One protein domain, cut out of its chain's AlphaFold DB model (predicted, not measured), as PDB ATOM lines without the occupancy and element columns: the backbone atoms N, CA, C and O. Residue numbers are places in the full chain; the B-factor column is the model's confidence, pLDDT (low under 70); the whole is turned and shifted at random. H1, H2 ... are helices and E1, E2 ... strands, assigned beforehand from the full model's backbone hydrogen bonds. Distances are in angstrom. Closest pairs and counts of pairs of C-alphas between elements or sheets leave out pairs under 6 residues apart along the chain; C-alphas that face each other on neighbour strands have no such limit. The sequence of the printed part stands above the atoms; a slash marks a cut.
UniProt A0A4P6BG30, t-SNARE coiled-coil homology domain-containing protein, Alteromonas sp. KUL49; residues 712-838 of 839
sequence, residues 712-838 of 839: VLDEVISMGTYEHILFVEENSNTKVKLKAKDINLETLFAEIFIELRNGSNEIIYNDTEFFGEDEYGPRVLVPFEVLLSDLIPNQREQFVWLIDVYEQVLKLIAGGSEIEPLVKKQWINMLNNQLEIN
ATOM      1  N   VAL A 712      25.643  -4.301  60.646       83.31
ATOM      2  CA  VAL A 712      24.269  -4.065  61.104       83.31
ATOM      3  C   VAL A 712      23.386  -3.742  59.902       83.31
ATOM      4  O   VAL A 712      23.822  -3.098  58.948       83.31
ATOM      5  N   LEU A 713      22.140  -4.212  59.944       83.00
ATOM      6  CA  LEU A 713      21.113  -3.902  58.956       83.00
ATOM      7  C   LEU A 713      20.692  -2.423  59.071       83.00
ATOM      8  O   LEU A 713      20.311  -1.975  60.148       83.00
ATOM      9  N   ASP A 714      20.753  -1.675  57.970       85.19
ATOM     10  CA  ASP A 714      20.412  -0.239  57.911       85.19
ATOM     11  C   ASP A 714      19.101  -0.007  57.139       85.19
ATOM     12  O   ASP A 714      18.254   0.782  57.554       85.19
ATOM     13  N   GLU A 715      18.897  -0.722  56.027       87.62
ATOM     14  CA  GLU A 715      17.747  -0.523  55.138       87.62
ATOM     15  C   GLU A 715      17.372  -1.816  54.391       87.62
ATOM     16  O   GLU A 715      18.233  -2.590  53.974       87.62
ATOM     17  N   VAL A 716      16.069  -2.034  54.194       87.56
ATOM     18  CA  VAL A 716      15.503  -3.064  53.311       87.56
ATOM     19  C   VAL A 716      14.471  -2.374  52.424       87.56
ATOM     20  O   VAL A 716      13.538  -1.755  52.937       87.56
ATOM     21  N   ILE A 717      14.611  -2.485  51.103       84.88
ATOM     22  CA  ILE A 717      13.627  -1.985  50.134       84.88
ATOM     23  C   ILE A 717      13.258  -3.111  49.182       84.88
ATOM     24  O   ILE A 717      14.133  -3.578  48.465       84.88
ATOM     25  N   SER A 718      11.969  -3.446  49.091       81.94
ATOM     26  CA  SER A 718      11.390  -4.269  48.019       81.94
ATOM     27  C   SER A 718      10.338  -3.460  47.257       81.94
ATOM     28  O   SER A 718       9.463  -2.835  47.859       81.94
ATOM     29  N   MET A 719      10.458  -3.410  45.928       79.88
ATOM     30  CA  MET A 719       9.626  -2.604  45.023       79.88
ATOM     31  C   MET A 719       9.203  -3.385  43.765       79.88
ATOM     32  O   MET A 719       9.053  -2.812  42.686       79.88
ATOM     33  N   GLY A 720       8.987  -4.695  43.895       74.50
ATOM     34  CA  GLY A 720       8.564  -5.555  42.790       74.50
ATOM     35  C   GLY A 720       9.752  -5.991  41.935       74.50
ATOM     36  O   GLY A 720      10.408  -6.963  42.276       74.50
ATOM     37  N   THR A 721      10.053  -5.265  40.857       81.12
ATOM     38  CA  THR A 721      11.180  -5.581  39.954       81.12
ATOM     39  C   THR A 721      12.545  -5.120  40.483       81.12
ATOM     40  O   THR A 721      13.558  -5.263  39.805       81.12
ATOM     41  N   TYR A 722      12.590  -4.540  41.682       86.62
ATOM     42  CA  TYR A 722      13.802  -4.045  42.323       86.62
ATOM     43  C   TYR A 722      13.773  -4.348  43.816       86.62
ATOM     44  O   TYR A 722      12.780  -4.057  44.488       86.62
ATOM     45  N   GLU A 723      14.882  -4.853  44.346       88.69
ATOM     46  CA  GLU A 723      15.034  -5.125  45.767       88.69
ATOM     47  C   GLU A 723      16.467  -4.843  46.223       88.69
ATOM     48  O   GLU A 723      17.427  -5.061  45.483       88.69
ATOM     49  N   HIS A 724      16.649  -4.334  47.438       91.94
ATOM     50  CA  HIS A 724      17.976  -4.228  48.030       91.94
ATOM     51  C   HIS A 724      17.956  -4.359  49.550       91.94
ATOM     52  O   HIS A 724      17.002  -3.949  50.215       91.94
ATOM     53  N   ILE A 725      19.061  -4.874  50.086       89.19
ATOM     54  CA  ILE A 725      19.350  -4.916  51.515       89.19
ATOM     55  C   ILE A 725      20.668  -4.180  51.755       89.19
ATOM     56  O   ILE A 725      21.678  -4.452  51.104       89.19
ATOM     57  N   LEU A 726      20.640  -3.214  52.668       89.06
ATOM     58  CA  LEU A 726      21.762  -2.367  53.038       89.06
ATOM     59  C   LEU A 726      22.289  -2.760  54.413       89.06
ATOM     60  O   LEU A 726      21.568  -2.710  55.410       89.06
ATOM     61  N   PHE A 727      23.578  -3.061  54.459       88.81
ATOM     62  CA  PHE A 727      24.338  -3.271  55.677       88.81
ATOM     63  C   PHE A 727      25.327  -2.126  55.864       88.81
ATOM     64  O   PHE A 727      25.863  -1.588  54.892       88.81
ATOM     65  N   VAL A 728      25.591  -1.763  57.112       87.00
ATOM     66  CA  VAL A 728      26.620  -0.795  57.495       87.00
ATOM     67  C   VAL A 728      27.598  -1.495  58.422       87.00
ATOM     68  O   VAL A 728      27.188  -2.168  59.368       87.00
ATOM     69  N   GLU A 729      28.889  -1.365  58.135       85.25
ATOM     70  CA  GLU A 729      29.934  -1.868  59.019       85.25
ATOM     71  C   GLU A 729      29.979  -1.026  60.312       85.25
ATOM     72  O   GLU A 729      29.954   0.200  60.267       85.25
ATOM     73  N   GLU A 730      30.062  -1.646  61.488       77.62
ATOM     74  CA  GLU A 730      30.065  -0.905  62.763       77.62
ATOM     75  C   GLU A 730      31.355  -0.091  62.978       77.62
ATOM     76  O   GLU A 730      31.350   0.926  63.675       77.62
ATOM     77  N   ASN A 731      32.467  -0.534  62.376       71.75
ATOM     78  CA  ASN A 731      33.809   0.022  62.584       71.75
ATOM     79  C   ASN A 731      34.283   0.952  61.455       71.75
ATOM     80  O   ASN A 731      35.246   1.702  61.639       71.75
ATOM     81  N   SER A 732      33.618   0.936  60.300       70.44
ATOM     82  CA  SER A 732      33.931   1.793  59.160       70.44
ATOM     83  C   SER A 732      32.632   2.318  58.557       70.44
ATOM     84  O   SER A 732      31.626   1.627  58.545       70.44
ATOM     85  N   ASN A 733      32.611   3.531  58.000       73.62
ATOM     86  CA  ASN A 733      31.391   4.067  57.371       73.62
ATOM     87  C   ASN A 733      31.073   3.389  56.013       73.62
ATOM     88  O   ASN A 733      30.437   3.993  55.147       73.62
ATOM     89  N   THR A 734      31.568   2.165  55.799       84.25
ATOM     90  CA  THR A 734      31.342   1.358  54.604       84.25
ATOM     91  C   THR A 734      29.960   0.730  54.668       84.25
ATOM     92  O   THR A 734      29.626  -0.065  55.545       84.25
ATOM     93  N   LYS A 735      29.158   1.111  53.687       88.31
ATOM     94  CA  LYS A 735      27.867   0.553  53.352       88.31
ATOM     95  C   LYS A 735      28.054  -0.544  52.311       88.31
ATOM     96  O   LYS A 735      28.683  -0.312  51.275       88.31
ATOM     97  N   VAL A 736      27.475  -1.706  52.574       89.94
ATOM     98  CA  VAL A 736      27.435  -2.862  51.678       89.94
ATOM     99  C   VAL A 736      25.979  -3.072  51.294       89.94
ATOM    100  O   VAL A 736      25.158  -3.431  52.134       89.94
ATOM    101  N   LYS A 737      25.633  -2.799  50.038       90.56
ATOM    102  CA  LYS A 737      24.271  -2.943  49.528       90.56
ATOM    103  C   LYS A 737      24.201  -4.132  48.583       90.56
ATOM    104  O   LYS A 737      24.715  -4.061  47.469       90.56
ATOM    105  N   LEU A 738      23.531  -5.193  49.012       90.44
ATOM    106  CA  LEU A 738      23.142  -6.287  48.131       90.44
ATOM    107  C   LEU A 738      21.904  -5.842  47.345       90.44
ATOM    108  O   LEU A 738      20.947  -5.346  47.940       90.44
ATOM    109  N   LYS A 739      21.941  -5.934  46.014       90.56
ATOM    110  CA  LYS A 739      21.000  -5.246  45.121       90.56
ATOM    111  C   LYS A 739      20.565  -6.153  43.977       90.56
ATOM    112  O   LYS A 739      21.402  -6.548  43.178       90.56
ATOM    113  N   ALA A 740      19.270  -6.421  43.886       89.75
ATOM    114  CA  ALA A 740      18.633  -7.190  42.829       89.75
ATOM    115  C   ALA A 740      17.836  -6.239  41.926       89.75
ATOM    116  O   ALA A 740      17.097  -5.370  42.404       89.75
ATOM    117  N   LYS A 741      18.006  -6.377  40.614       88.50
ATOM    118  CA  LYS A 741      17.270  -5.626  39.592       88.50
ATOM    119  C   LYS A 741      16.580  -6.564  38.621       88.50
ATOM    120  O   LYS A 741      16.955  -7.727  38.506       88.50
ATOM    121  N   ASP A 742      15.610  -5.999  37.911       84.69
ATOM    122  CA  ASP A 742      14.867  -6.647  36.836       84.69
ATOM    123  C   ASP A 742      14.308  -8.008  37.284       84.69
ATOM    124  O   ASP A 742      14.272  -8.983  36.540       84.69
ATOM    125  N   ILE A 743      13.863  -8.035  38.552       82.50
ATOM    126  CA  ILE A 743      13.362  -9.226  39.234       82.50
ATOM    127  C   ILE A 743      12.098  -9.694  38.520       82.50
ATOM    128  O   ILE A 743      11.052  -9.034  38.571       82.50
ATOM    129  N   ASN A 744      12.178 -10.861  37.893       77.00
ATOM    130  CA  ASN A 744      11.018 -11.564  37.381       77.00
ATOM    131  C   ASN A 744      10.218 -12.116  38.572       77.00
ATOM    132  O   ASN A 744      10.694 -12.961  39.326       77.00
ATOM    133  N   LEU A 745       8.990 -11.626  38.752       72.25
ATOM    134  CA  LEU A 745       8.144 -11.972  39.901       72.25
ATOM    135  C   LEU A 745       7.597 -13.409  39.874       72.25
ATOM    136  O   LEU A 745       7.070 -13.861  40.890       72.25
ATOM    137  N   GLU A 746       7.701 -14.113  38.744       67.56
ATOM    138  CA  GLU A 746       7.253 -15.501  38.592       67.56
ATOM    139  C   GLU A 746       8.408 -16.496  38.766       67.56
ATOM    140  O   GLU A 746       8.245 -17.496  39.462       67.56
ATOM    141  N   THR A 747       9.581 -16.212  38.189       72.25
ATOM    142  CA  THR A 747      10.753 -17.112  38.235       72.25
ATOM    143  C   THR A 747      11.776 -16.763  39.315       72.25
ATOM    144  O   THR A 747      12.613 -17.596  39.647       72.25
ATOM    145  N   LEU A 748      11.731 -15.547  39.869       76.19
ATOM    146  CA  LEU A 748      12.753 -14.981  40.762       76.19
ATOM    147  C   LEU A 748      14.167 -14.945  40.148       76.19
ATOM    148  O   LEU A 748      15.159 -14.943  40.873       76.19
ATOM    149  N   PHE A 749      14.289 -14.875  38.818       77.06
ATOM    150  CA  PHE A 749      15.537 -14.432  38.189       77.06
ATOM    151  C   PHE A 749      15.685 -12.912  38.315       77.06
ATOM    152  O   PHE A 749      14.713 -12.176  38.149       77.06
ATOM    153  N   ALA A 750      16.899 -12.456  38.620       83.38
ATOM    154  CA  ALA A 750      17.240 -11.052  38.830       83.38
ATOM    155  C   ALA A 750      18.733 -10.818  38.562       83.38
ATOM    156  O   ALA A 750      19.548 -11.685  38.880       83.38
ATOM    157  N   GLU A 751      19.113  -9.640  38.061       85.25
ATOM    158  CA  GLU A 751      20.521  -9.222  38.050       85.25
ATOM    159  C   GLU A 751      20.944  -8.846  39.477       85.25
ATOM    160  O   GLU A 751      20.384  -7.906  40.060       85.25
ATOM    161  N   ILE A 752      21.927  -9.546  40.051       88.31
ATOM    162  CA  ILE A 752      22.378  -9.313  41.431       88.31
ATOM    163  C   ILE A 752      23.736  -8.606  41.431       88.31
ATOM    164  O   ILE A 752      24.664  -8.978  40.721       88.31
ATOM    165  N   PHE A 753      23.869  -7.583  42.272       89.38
ATOM    166  CA  PHE A 753      25.097  -6.814  42.449       89.38
ATOM    167  C   PHE A 753      25.400  -6.592  43.931       89.38
ATOM    168  O   PHE A 753      24.486  -6.391  44.738       89.38
ATOM    169  N   ILE A 754      26.687  -6.505  44.271       89.81
ATOM    170  CA  ILE A 754      27.144  -5.920  45.535       89.81
ATOM    171  C   ILE A 754      27.647  -4.496  45.260       89.81
ATOM    172  O   ILE A 754      28.656  -4.282  44.588       89.81
ATOM    173  N   GLU A 755      26.915  -3.507  45.772       90.50
ATOM    174  CA  GLU A 755      27.248  -2.083  45.706       90.50
ATOM    175  C   GLU A 755      27.905  -1.653  47.028       90.50
ATOM    176  O   GLU A 755      27.246  -1.536  48.063       90.50
ATOM    177  N   LEU A 756      29.211  -1.395  46.994       89.44
ATOM    178  CA  LEU A 756      29.961  -0.815  48.107       89.44
ATOM    179  C   LEU A 756      29.895   0.715  48.040       89.44
ATOM    180  O   LEU A 756      29.954   1.290  46.948       89.44
ATOM    181  N   ARG A 757      29.864   1.387  49.202       88.25
ATOM    182  CA  ARG A 757      30.077   2.845  49.360       88.25
ATOM    183  C   ARG A 757      30.662   3.181  50.723       88.25
ATOM    184  O   ARG A 757      30.199   2.623  51.699       88.25
ATOM    185  N   ASN A 758      31.545   4.173  50.844       83.06
ATOM    186  CA  ASN A 758      31.861   4.776  52.157       83.06
ATOM    187  C   ASN A 758      31.643   6.302  52.231       83.06
ATOM    188  O   ASN A 758      31.910   6.927  53.258       83.06
ATOM    189  N   GLY A 759      31.116   6.902  51.155       71.12
ATOM    190  CA  GLY A 759      30.885   8.348  51.043       71.12
ATOM    191  C   GLY A 759      32.131   9.163  50.674       71.12
ATOM    192  O   GLY A 759      32.105  10.387  50.778       71.12
ATOM    193  N   SER A 760      33.217   8.506  50.255       76.25
ATOM    194  CA  SER A 760      34.475   9.136  49.849       76.25
ATOM    195  C   SER A 760      35.080   8.448  48.619       76.25
ATOM    196  O   SER A 760      34.650   7.364  48.227       76.25
ATOM    197  N   ASN A 761      36.124   9.045  48.036       70.56
ATOM    198  CA  ASN A 761      36.903   8.418  46.960       70.56
ATOM    199  C   ASN A 761      37.838   7.300  47.479       70.56
ATOM    200  O   ASN A 761      38.414   6.565  46.680       70.56
ATOM    201  N   GLU A 762      37.993   7.156  48.799       73.38
ATOM    202  CA  GLU A 762      38.813   6.130  49.465       73.38
ATOM    203  C   GLU A 762      38.003   4.842  49.701       73.38
ATOM    204  O   GLU A 762      38.079   4.209  50.753       73.38
ATOM    205  N   ILE A 763      37.151   4.486  48.741       79.81
ATOM    206  CA  ILE A 763      36.343   3.272  48.787       79.81
ATOM    207  C   ILE A 763      37.192   2.026  48.489       79.81
ATOM    208  O   ILE A 763      38.108   2.062  47.668       79.81
ATOM    209  N   ILE A 764      36.876   0.915  49.159       79.19
ATOM    210  CA  ILE A 764      37.473  -0.401  48.900       79.19
ATOM    211  C   ILE A 764      37.241  -0.767  47.422       79.19
ATOM    212  O   ILE A 764      36.130  -0.593  46.924       79.19
ATOM    213  N   TYR A 765      38.284  -1.254  46.740       82.44
ATOM    214  CA  TYR A 765      38.298  -1.593  45.306       82.44
ATOM    215  C   TYR A 765      38.140  -0.413  44.327       82.44
ATOM    216  O   TYR A 765      37.715  -0.609  43.185       82.44
ATOM    217  N   ASN A 766      38.500   0.815  44.725       83.50
ATOM    218  CA  ASN A 766      38.484   1.987  43.833       83.50
ATOM    219  C   ASN A 766      39.440   1.905  42.622       83.50
ATOM    220  O   ASN A 766      39.346   2.724  41.710       83.50
ATOM    221  N   ASP A 767      40.345   0.930  42.613       79.88
ATOM    222  CA  ASP A 767      41.285   0.604  41.544       79.88
ATOM    223  C   ASP A 767      40.755  -0.453  40.554       79.88
ATOM    224  O   ASP A 767      41.417  -0.748  39.557       79.88
ATOM    225  N   THR A 768      39.565  -1.010  40.802       81.06
ATOM    226  CA  THR A 768      38.928  -2.020  39.941       81.06
ATOM    227  C   THR A 768      38.082  -1.406  38.825       81.06
ATOM    228  O   THR A 768      37.626  -0.266  38.911       81.06
ATOM    229  N   GLU A 769      37.804  -2.189  37.779       80.44
ATOM    230  CA  GLU A 769      36.913  -1.783  36.677       80.44
ATOM    231  C   GLU A 769      35.450  -1.563  37.108       80.44
ATOM    232  O   GLU A 769      34.687  -0.905  36.404       80.44
ATOM    233  N   PHE A 770      35.078  -2.057  38.292       85.88
ATOM    234  CA  PHE A 770      33.758  -1.901  38.905       85.88
ATOM    235  C   PHE A 770      33.574  -0.558  39.636       85.88
ATOM    236  O   PHE A 770      32.478  -0.271  40.129       85.88
ATOM    237  N   PHE A 771      34.625   0.265  39.730       87.31
ATOM    238  CA  PHE A 771      34.550   1.605  40.306       87.31
ATOM    239  C   PHE A 771      33.803   2.585  39.392       87.31
ATOM    240  O   PHE A 771      34.057   2.684  38.191       87.31
ATOM    241  N   GLY A 772      32.915   3.381  39.984       85.62
ATOM    242  CA  GLY A 772      32.224   4.466  39.302       85.62
ATOM    243  C   GLY A 772      31.701   5.523  40.267       85.62
ATOM    244  O   GLY A 772      31.812   5.407  41.485       85.62
ATOM    245  N   GLU A 773      31.090   6.564  39.715       84.75
ATOM    246  CA  GLU A 773      30.480   7.654  40.475       84.75
ATOM    247  C   GLU A 773      29.062   7.896  39.948       84.75
ATOM    248  O   GLU A 773      28.827   7.860  38.738       84.75
ATOM    249  N   ASP A 774      28.105   8.096  40.853       83.06
ATOM    250  CA  ASP A 774      26.727   8.462  40.520       83.06
ATOM    251  C   ASP A 774      26.254   9.677  41.336       83.06
ATOM    252  O   ASP A 774      27.041  10.349  42.001       83.06
ATOM    253  N   GLU A 775      24.956   9.982  41.290       78.06
ATOM    254  CA  GLU A 775      24.360  11.105  42.028       78.06
ATOM    255  C   GLU A 775      24.480  11.003  43.564       78.06
ATOM    256  O   GLU A 775      24.301  12.002  44.260       78.06
ATOM    257  N   TYR A 776      24.840   9.826  44.089       76.88
ATOM    258  CA  TYR A 776      25.125   9.565  45.502       76.88
ATOM    259  C   TYR A 776      26.637   9.422  45.785       76.88
ATOM    260  O   TYR A 776      27.027   9.008  46.881       76.88
ATOM    261  N   GLY A 777      27.491   9.775  44.820       81.94
ATOM    262  CA  GLY A 777      28.949   9.798  44.933       81.94
ATOM    263  C   GLY A 777      29.645   8.498  44.503       81.94
ATOM    264  O   GLY A 777      29.047   7.662  43.816       81.94
ATOM    265  N   PRO A 778      30.924   8.319  44.882       85.69
ATOM    266  CA  PRO A 778      31.715   7.152  44.506       85.69
ATOM    267  C   PRO A 778      31.123   5.841  45.034       85.69
ATOM    268  O   PRO A 778      30.667   5.756  46.180       85.69
ATOM    269  N   ARG A 779      31.164   4.807  44.195       90.50
ATOM    270  CA  ARG A 779      30.714   3.444  44.493       90.50
ATOM    271  C   ARG A 779      31.584   2.424  43.764       90.50
ATOM    272  O   ARG A 779      32.157   2.727  42.719       90.50
ATOM    273  N   VAL A 780      31.605   1.198  44.264       89.00
ATOM    274  CA  VAL A 780      32.057   0.031  43.495       89.00
ATOM    275  C   VAL A 780      30.856  -0.889  43.351       89.00
ATOM    276  O   VAL A 780      30.188  -1.167  44.342       89.00
ATOM    277  N   LEU A 781      30.538  -1.297  42.123       89.94
ATOM    278  CA  LEU A 781      29.368  -2.119  41.807       89.94
ATOM    279  C   LEU A 781      29.830  -3.422  41.152       89.94
ATOM    280  O   LEU A 781      30.016  -3.467  39.939       89.94
ATOM    281  N   VAL A 782      30.031  -4.458  41.964       86.88
ATOM    282  CA  VAL A 782      30.504  -5.771  41.503       86.88
ATOM    283  C   VAL A 782      29.287  -6.639  41.146       86.88
ATOM    284  O   VAL A 782      28.426  -6.816  42.013       86.88
ATOM    285  N   PRO A 783      29.168  -7.155  39.906       85.62
ATOM    286  CA  PRO A 783      28.168  -8.166  39.554       85.62
ATOM    287  C   PRO A 783      28.380  -9.442  40.372       85.62
ATOM    288  O   PRO A 783      29.519  -9.810  40.667       85.62
ATOM    289  N   PHE A 784      27.301 -10.104  40.773       77.25
ATOM    290  CA  PHE A 784      27.366 -11.262  41.662       77.25
ATOM    291  C   PHE A 784      28.121 -12.446  41.037       77.25
ATOM    292  O   PHE A 784      28.862 -13.146  41.724       77.25
ATOM    293  N   GLU A 785      28.025 -12.597  39.720       73.38
ATOM    294  CA  GLU A 785      28.652 -13.652  38.924       73.38
ATOM    295  C   GLU A 785      30.190 -13.585  38.990       73.38
ATOM    296  O   GLU A 785      30.861 -14.608  38.901       73.38
ATOM    297  N   VAL A 786      30.765 -12.398  39.234       73.81
ATOM    298  CA  VAL A 786      32.219 -12.186  39.411       73.81
ATOM    299  C   VAL A 786      32.731 -12.780  40.735       73.81
ATOM    300  O   VAL A 786      33.928 -13.018  40.897       73.81
ATOM    301  N   LEU A 787      31.833 -13.037  41.691       66.81
ATOM    302  CA  LEU A 787      32.146 -13.653  42.984       66.81
ATOM    303  C   LEU A 787      31.953 -15.180  42.972       66.81
ATOM    304  O   LEU A 787      32.427 -15.854  43.890       66.81
ATOM    305  N   LEU A 788      31.298 -15.727  41.942       64.06
ATOM    306  CA  LEU A 788      31.107 -17.163  41.740       64.06
ATOM    307  C   LEU A 788      32.311 -17.754  40.983       64.06
ATOM    308  O   LEU A 788      32.831 -17.177  40.031       64.06
ATOM    309  N   SER A 789      32.842 -18.873  41.478       55.38
ATOM    310  CA  SER A 789      34.291 -19.124  41.426       55.38
ATOM    311  C   SER A 789      34.871 -19.717  40.139       55.38
ATOM    312  O   SER A 789      36.083 -19.946  40.096       55.38
ATOM    313  N   ASP A 790      34.062 -19.957  39.107       48.59
ATOM    314  CA  ASP A 790      34.425 -20.938  38.072       48.59
ATOM    315  C   ASP A 790      34.792 -20.310  36.711       48.59
ATOM    316  O   ASP A 790      35.368 -20.980  35.852       48.59
ATOM    317  N   LEU A 791      34.559 -19.002  36.518       44.22
ATOM    318  CA  LEU A 791      34.744 -18.336  35.217       44.22
ATOM    319  C   LEU A 791      36.110 -17.652  34.990       44.22
ATOM    320  O   LEU A 791      36.546 -17.577  33.839       44.22
ATOM    321  N   ILE A 792      36.820 -17.164  36.022       45.28
ATOM    322  CA  ILE A 792      38.148 -16.517  35.857       45.28
ATOM    323  C   ILE A 792      39.105 -16.844  37.031       45.28
ATOM    324  O   ILE A 792      38.996 -16.234  38.097       45.28
ATOM    325  N   PRO A 793      40.143 -17.693  36.840       42.41
ATOM    326  CA  PRO A 793      41.045 -18.141  37.918       42.41
ATOM    327  C   PRO A 793      41.865 -17.065  38.659       42.41
ATOM    328  O   PRO A 793      42.499 -17.376  39.661       42.41
ATOM    329  N   ASN A 794      41.894 -15.820  38.171       50.41
ATOM    330  CA  ASN A 794      42.825 -14.781  38.636       50.41
ATOM    331  C   ASN A 794      42.190 -13.686  39.518       50.41
ATOM    332  O   ASN A 794      42.921 -12.829  40.007       50.41
ATOM    333  N   GLN A 795      40.863 -13.666  39.710       54.03
ATOM    334  CA  GLN A 795      40.183 -12.578  40.443       54.03
ATOM    335  C   GLN A 795      39.834 -12.919  41.904       54.03
ATOM    336  O   GLN A 795      39.639 -12.011  42.711       54.03
ATOM    337  N   ARG A 796      39.835 -14.199  42.305       57.19
ATOM    338  CA  ARG A 796      39.459 -14.605  43.676       57.19
ATOM    339  C   ARG A 796      40.396 -14.044  44.758       57.19
ATOM    340  O   ARG A 796      39.928 -13.650  45.819       57.19
ATOM    341  N   GLU A 797      41.696 -13.929  44.468       62.69
ATOM    342  CA  GLU A 797      42.674 -13.272  45.360       62.69
ATOM    343  C   GLU A 797      42.461 -11.751  45.472       62.69
ATOM    344  O   GLU A 797      42.819 -11.150  46.484       62.69
ATOM    345  N   GLN A 798      41.853 -11.118  44.463       68.06
ATOM    346  CA  GLN A 798      41.574  -9.680  44.463       68.06
ATOM    347  C   GLN A 798      40.377  -9.336  45.362       68.06
ATOM    348  O   GLN A 798      40.388  -8.299  46.023       68.06
ATOM    349  N   PHE A 799      39.371 -10.213  45.441       74.31
ATOM    350  CA  PHE A 799      38.090  -9.944  46.111       74.31
ATOM    351  C   PHE A 799      37.885 -10.664  47.458       74.31
ATOM    352  O   PHE A 799      36.760 -10.719  47.946       74.31
ATOM    353  N   VAL A 800      38.948 -11.164  48.105       71.88
ATOM    354  CA  VAL A 800      38.868 -11.935  49.372       71.88
ATOM    355  C   VAL A 800      37.998 -11.258  50.443       71.88
ATOM    356  O   VAL A 800      37.100 -11.892  50.987       71.88
ATOM    357  N   TRP A 801      38.193  -9.957  50.693       80.25
ATOM    358  CA  TRP A 801      37.373  -9.203  51.655       80.25
ATOM    359  C   TRP A 801      35.882  -9.199  51.283       80.25
ATOM    360  O   TRP A 801      35.031  -9.322  52.156       80.25
ATOM    361  N   LEU A 802      35.548  -9.100  49.994       77.56
ATOM    362  CA  LEU A 802      34.160  -9.076  49.527       77.56
ATOM    363  C   LEU A 802      33.461 -10.430  49.696       77.56
ATOM    364  O   LEU A 802      32.268 -10.466  49.992       77.56
ATOM    365  N   ILE A 803      34.210 -11.525  49.552       75.12
ATOM    366  CA  ILE A 803      33.732 -12.897  49.771       75.12
ATOM    367  C   ILE A 803      33.443 -13.121  51.266       75.12
ATOM    368  O   ILE A 803      32.340 -13.548  51.614       75.12
ATOM    369  N   ASP A 804      34.369 -12.734  52.153       74.19
ATOM    370  CA  ASP A 804      34.179 -12.799  53.612       74.19
ATOM    371  C   ASP A 804      32.955 -11.978  54.071       74.19
ATOM    372  O   ASP A 804      32.208 -12.387  54.965       74.19
ATOM    373  N   VAL A 805      32.735 -10.807  53.463       75.00
ATOM    374  CA  VAL A 805      31.570  -9.944  53.720       75.00
ATOM    375  C   VAL A 805      30.277 -10.574  53.203       75.00
ATOM    376  O   VAL A 805      29.269 -10.556  53.910       75.00
ATOM    377  N   TYR A 806      30.292 -11.168  52.007       74.69
ATOM    378  CA  TYR A 806      29.131 -11.843  51.430       74.69
ATOM    379  C   TYR A 806      28.648 -13.008  52.304       74.69
ATOM    380  O   TYR A 806      27.460 -13.080  52.622       74.69
ATOM    381  N   GLU A 807      29.553 -13.865  52.785       72.75
ATOM    382  CA  GLU A 807      29.186 -14.958  53.695       72.75
ATOM    383  C   GLU A 807      28.508 -14.474  54.984       72.75
ATOM    384  O   GLU A 807      27.644 -15.159  55.539       72.75
ATOM    385  N   GLN A 808      28.908 -13.311  55.496       74.06
ATOM    386  CA  GLN A 808      28.304 -12.714  56.686       74.06
ATOM    387  C   GLN A 808      26.949 -12.091  56.380       74.06
ATOM    388  O   GLN A 808      26.002 -12.307  57.131       74.06
ATOM    389  N   VAL A 809      26.832 -11.385  55.255       73.94
ATOM    390  CA  VAL A 809      25.559 -10.856  54.754       73.94
ATOM    391  C   VAL A 809      24.542 -11.984  54.559       73.94
ATOM    392  O   VAL A 809      23.418 -11.857  55.037       73.94
ATOM    393  N   LEU A 810      24.931 -13.131  53.989       71.69
ATOM    394  CA  LEU A 810      24.080 -14.326  53.919       71.69
ATOM    395  C   LEU A 810      23.602 -14.793  55.303       71.69
ATOM    396  O   LEU A 810      22.406 -15.009  55.510       71.69
ATOM    397  N   LYS A 811      24.526 -14.927  56.264       74.38
ATOM    398  CA  LYS A 811      24.215 -15.349  57.643       74.38
ATOM    399  C   LYS A 811      23.272 -14.348  58.332       74.38
ATOM    400  O   LYS A 811      22.363 -14.769  59.047       74.38
ATOM    401  N   LEU A 812      23.422 -13.047  58.067       74.56
ATOM    402  CA  LEU A 812      22.539 -11.983  58.557       74.56
ATOM    403  C   LEU A 812      21.160 -11.993  57.880       74.56
ATOM    404  O   LEU A 812      20.161 -11.802  58.570       74.56
ATOM    405  N   ILE A 813      21.066 -12.277  56.576       76.25
ATOM    406  CA  ILE A 813      19.781 -12.433  55.870       76.25
ATOM    407  C   ILE A 813      19.019 -13.644  56.420       76.25
ATOM    408  O   ILE A 813      17.851 -13.526  56.798       76.25
ATOM    409  N   ALA A 814      19.682 -14.794  56.550       68.75
ATOM    410  CA  ALA A 814      19.074 -16.000  57.106       68.75
ATOM    411  C   ALA A 814      18.657 -15.806  58.579       68.75
ATOM    412  O   ALA A 814      17.496 -16.027  58.936       68.75
ATOM    413  N   GLY A 815      19.570 -15.336  59.435       63.97
ATOM    414  CA  GLY A 815      19.374 -15.254  60.888       63.97
ATOM    415  C   GLY A 815      18.638 -14.011  61.406       63.97
ATOM    416  O   GLY A 815      17.992 -14.082  62.450       63.97
ATOM    417  N   GLY A 816      18.685 -12.877  60.704       67.75
ATOM    418  CA  GLY A 816      18.233 -11.582  61.230       67.75
ATOM    419  C   GLY A 816      16.717 -11.489  61.401       67.75
ATOM    420  O   GLY A 816      15.975 -11.594  60.431       67.75
ATOM    421  N   SER A 817      16.223 -11.269  62.621       58.53
ATOM    422  CA  SER A 817      14.779 -11.153  62.907       58.53
ATOM    423  C   SER A 817      14.112  -9.893  62.336       58.53
ATOM    424  O   SER A 817      12.893  -9.773  62.390       58.53
ATOM    425  N   GLU A 818      14.906  -8.951  61.829       69.62
ATOM    426  CA  GLU A 818      14.466  -7.637  61.342       69.62
ATOM    427  C   GLU A 818      14.112  -7.633  59.844       69.62
ATOM    428  O   GLU A 818      13.487  -6.690  59.365       69.62
ATOM    429  N   ILE A 819      14.454  -8.700  59.112       76.44
ATOM    430  CA  ILE A 819      14.103  -8.884  57.697       76.44
ATOM    431  C   ILE A 819      12.843  -9.752  57.611       76.44
ATOM    432  O   ILE A 819      12.770 -10.820  58.228       76.44
ATOM    433  N   GLU A 820      11.851  -9.311  56.835       75.12
ATOM    434  CA  GLU A 820      10.585 -10.030  56.671       75.12
ATOM    435  C   GLU A 820      10.808 -11.443  56.084       75.12
ATOM    436  O   GLU A 820      11.569 -11.588  55.125       75.12
ATOM    437  N   PRO A 821      10.142 -12.505  56.589       72.38
ATOM    438  CA  PRO A 821      10.355 -13.872  56.102       72.38
ATOM    439  C   PRO A 821      10.133 -14.071  54.595       72.38
ATOM    440  O   PRO A 821      10.759 -14.949  54.004       72.38
ATOM    441  N   LEU A 822       9.265 -13.264  53.973       71.44
ATOM    442  CA  LEU A 822       9.038 -13.291  52.526       71.44
ATOM    443  C   LEU A 822      10.260 -12.763  51.761       71.44
ATOM    444  O   LEU A 822      10.788 -13.479  50.915       71.44
ATOM    445  N   VAL A 823      10.760 -11.584  52.147       75.31
ATOM    446  CA  VAL A 823      11.997 -10.967  51.636       75.31
ATOM    447  C   VAL A 823      13.179 -11.929  51.791       75.31
ATOM    448  O   VAL A 823      13.900 -12.181  50.831       75.31
ATOM    449  N   LYS A 824      13.338 -12.566  52.960       78.06
ATOM    450  CA  LYS A 824      14.371 -13.601  53.158       78.06
ATOM    451  C   LYS A 824      14.275 -14.728  52.135       78.06
ATOM    452  O   LYS A 824      15.286 -15.107  51.554       78.06
ATOM    453  N   LYS A 825      13.071 -15.275  51.931       71.81
ATOM    454  CA  LYS A 825      12.856 -16.381  50.993       71.81
ATOM    455  C   LYS A 825      13.105 -15.946  49.546       71.81
ATOM    456  O   LYS A 825      13.712 -16.699  48.797       71.81
ATOM    457  N   GLN A 826      12.702 -14.730  49.177       77.38
ATOM    458  CA  GLN A 826      12.990 -14.159  47.861       77.38
ATOM    459  C   GLN A 826      14.499 -14.018  47.636       77.38
ATOM    460  O   GLN A 826      14.986 -14.502  46.623       77.38
ATOM    461  N   TRP A 827      15.255 -13.459  48.586       81.94
ATOM    462  CA  TRP A 827      16.716 -13.353  48.470       81.94
ATOM    463  C   TRP A 827      17.427 -14.698  48.381       81.94
ATOM    464  O   TRP A 827      18.298 -14.854  47.532       81.94
ATOM    465  N   ILE A 828      17.049 -15.667  49.218       75.75
ATOM    466  CA  ILE A 828      17.620 -17.019  49.168       75.75
ATOM    467  C   ILE A 828      17.354 -17.654  47.796       75.75
ATOM    468  O   ILE A 828      18.284 -18.159  47.176       75.75
ATOM    469  N   ASN A 829      16.125 -17.562  47.281       73.88
ATOM    470  CA  ASN A 829      15.781 -18.110  45.969       73.88
ATOM    471  C   ASN A 829      16.504 -17.377  44.824       73.88
ATOM    472  O   ASN A 829      17.092 -18.037  43.978       73.88
ATOM    473  N   MET A 830      16.541 -16.037  44.814       80.56
ATOM    474  CA  MET A 830      17.262 -15.256  43.792       80.56
ATOM    475  C   MET A 830      18.761 -15.610  43.748       80.56
ATOM    476  O   MET A 830      19.336 -15.729  42.667       80.56
ATOM    477  N   LEU A 831      19.394 -15.802  44.911       73.81
ATOM    478  CA  LEU A 831      20.811 -16.170  45.011       73.81
ATOM    479  C   LEU A 831      21.068 -17.633  44.615       73.81
ATOM    480  O   LEU A 831      22.065 -17.904  43.952       73.81
ATOM    481  N   ASN A 832      20.169 -18.559  44.960       67.25
ATOM    482  CA  ASN A 832      20.258 -19.963  44.540       67.25
ATOM    483  C   ASN A 832      20.063 -20.117  43.024       67.25
ATOM    484  O   ASN A 832      20.859 -20.782  42.371       67.25
ATOM    485  N   ASN A 833      19.084 -19.423  42.443       68.88
ATOM    486  CA  ASN A 833      18.844 -19.399  40.999       68.88
ATOM    487  C   ASN A 833      20.078 -18.907  40.209       68.88
ATOM    488  O   ASN A 833      20.353 -19.390  39.112       68.88
ATOM    489  N   GLN A 834      20.845 -17.965  40.772       64.75
ATOM    490  CA  GLN A 834      22.113 -17.500  40.194       64.75
ATOM    491  C   GLN A 834      23.277 -18.490  40.367       64.75
ATOM    492  O   GLN A 834      24.249 -18.419  39.616       64.75
ATOM    493  N   LEU A 835      23.199 -19.427  41.316       60.50
ATOM    494  CA  LEU A 835      24.134 -20.552  41.399       60.50
ATOM    495  C   LEU A 835      23.801 -21.623  40.347       60.50
ATOM    496  O   LEU A 835      24.717 -22.123  39.707       60.50
ATOM    497  N   GLU A 836      22.515 -21.912  40.121       53.25
ATOM    498  CA  GLU A 836      22.045 -22.933  39.166       53.25
ATOM    499  C   GLU A 836      22.238 -22.547  37.685       53.25
ATOM    500  O   GLU A 836      22.463 -23.420  36.856       53.25
ATOM    501  N   ILE A 837      22.199 -21.255  37.325       50.09
ATOM    502  CA  ILE A 837      22.523 -20.804  35.951       50.09
ATOM    503  C   ILE A 837      24.015 -20.986  35.616       50.09
ATOM    504  O   ILE A 837      24.375 -21.140  34.448       50.09
ATOM    505  N   ASN A 838      24.887 -20.905  36.624       39.84
ATOM    506  CA  ASN A 838      26.340 -20.824  36.448       39.84
ATOM    507  C   ASN A 838      27.074 -22.144  36.769       39.84
ATOM    508  O   ASN A 838      28.307 -22.153  36.785       39.84
TER     509      ASN A 838
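AT A GLANCE: This is residues 712 to 838 of the 839 residues of the protein "t-SNARE coiled-coil homology domain-containing protein" of Alteromonas sp. KUL49 (UniProt A0A4P6BG30). One twisted sheet of six strands has two long helices, H2 and H3, over one face, and its other face is bare of named helices. The short H1 lies on the helix side, beside the strands. The 127 printed residues run E1 to E6, then H1 to H3; the sheet's order is E1, E2, E3, E4, E6, E5, antiparallel throughout. The class is mixed, and the whole is compact, with a radius of gyration of the C-alphas of 14.3 A and spans of 38 by 32 by 27 A.

IN THESE COORDINATES: E1, residues 712 to 718, begins at C-alpha 712 (24.269, -4.065, 61.104). E2 is 722 to 729, 23.3 A long; E3 735 to 741; E4 751 to 757; E5 771 to 774; E6 777 to 783. H1 is 784 to 787, H2 800 to 815, 22.9 A, and H3 821 to 836, 22.5 A, ending at C-alpha 836 (22.045, -22.933, 39.166).

HOW THE PARTS SIT: E1 to E4 form a meander, each strand the antiparallel neighbour of the one before: N 714 and O 726 are 2.9 A apart, N 725 and O 738 2.9 A, N 737 and O 755 2.8 A. E6 pairs with E4 (N 756 and O 780, 2.8 A) and, staggered, with E5 (N 772 and O 779, 2.9 A). In two layers, helices on one face of a sheet, H2 and H3 run across the strands at heights over the sheet of 9.5 A and 10.4 A. They are close but not clearly touching, the closest C-alphas, of Ile 813 and Lys 824, 6.2 A apart, at a steep tilt of 41 degrees, opposite ways. H1 lies over none of the strands, on the same face. Each O i to N i+4 pair in H2 and H3 is within hydrogen-bond range; H1 is too short for one.

THE WHOLE: The farthest C-alphas, of Glu 746 and Glu 762, are 39.8 A apart. The printed part has no cut. The links E4 to E5 and H1 to H2 are long. pLDDT is under 70 at residue 746, 787 to 798, 814 to 818 and 832 to 838.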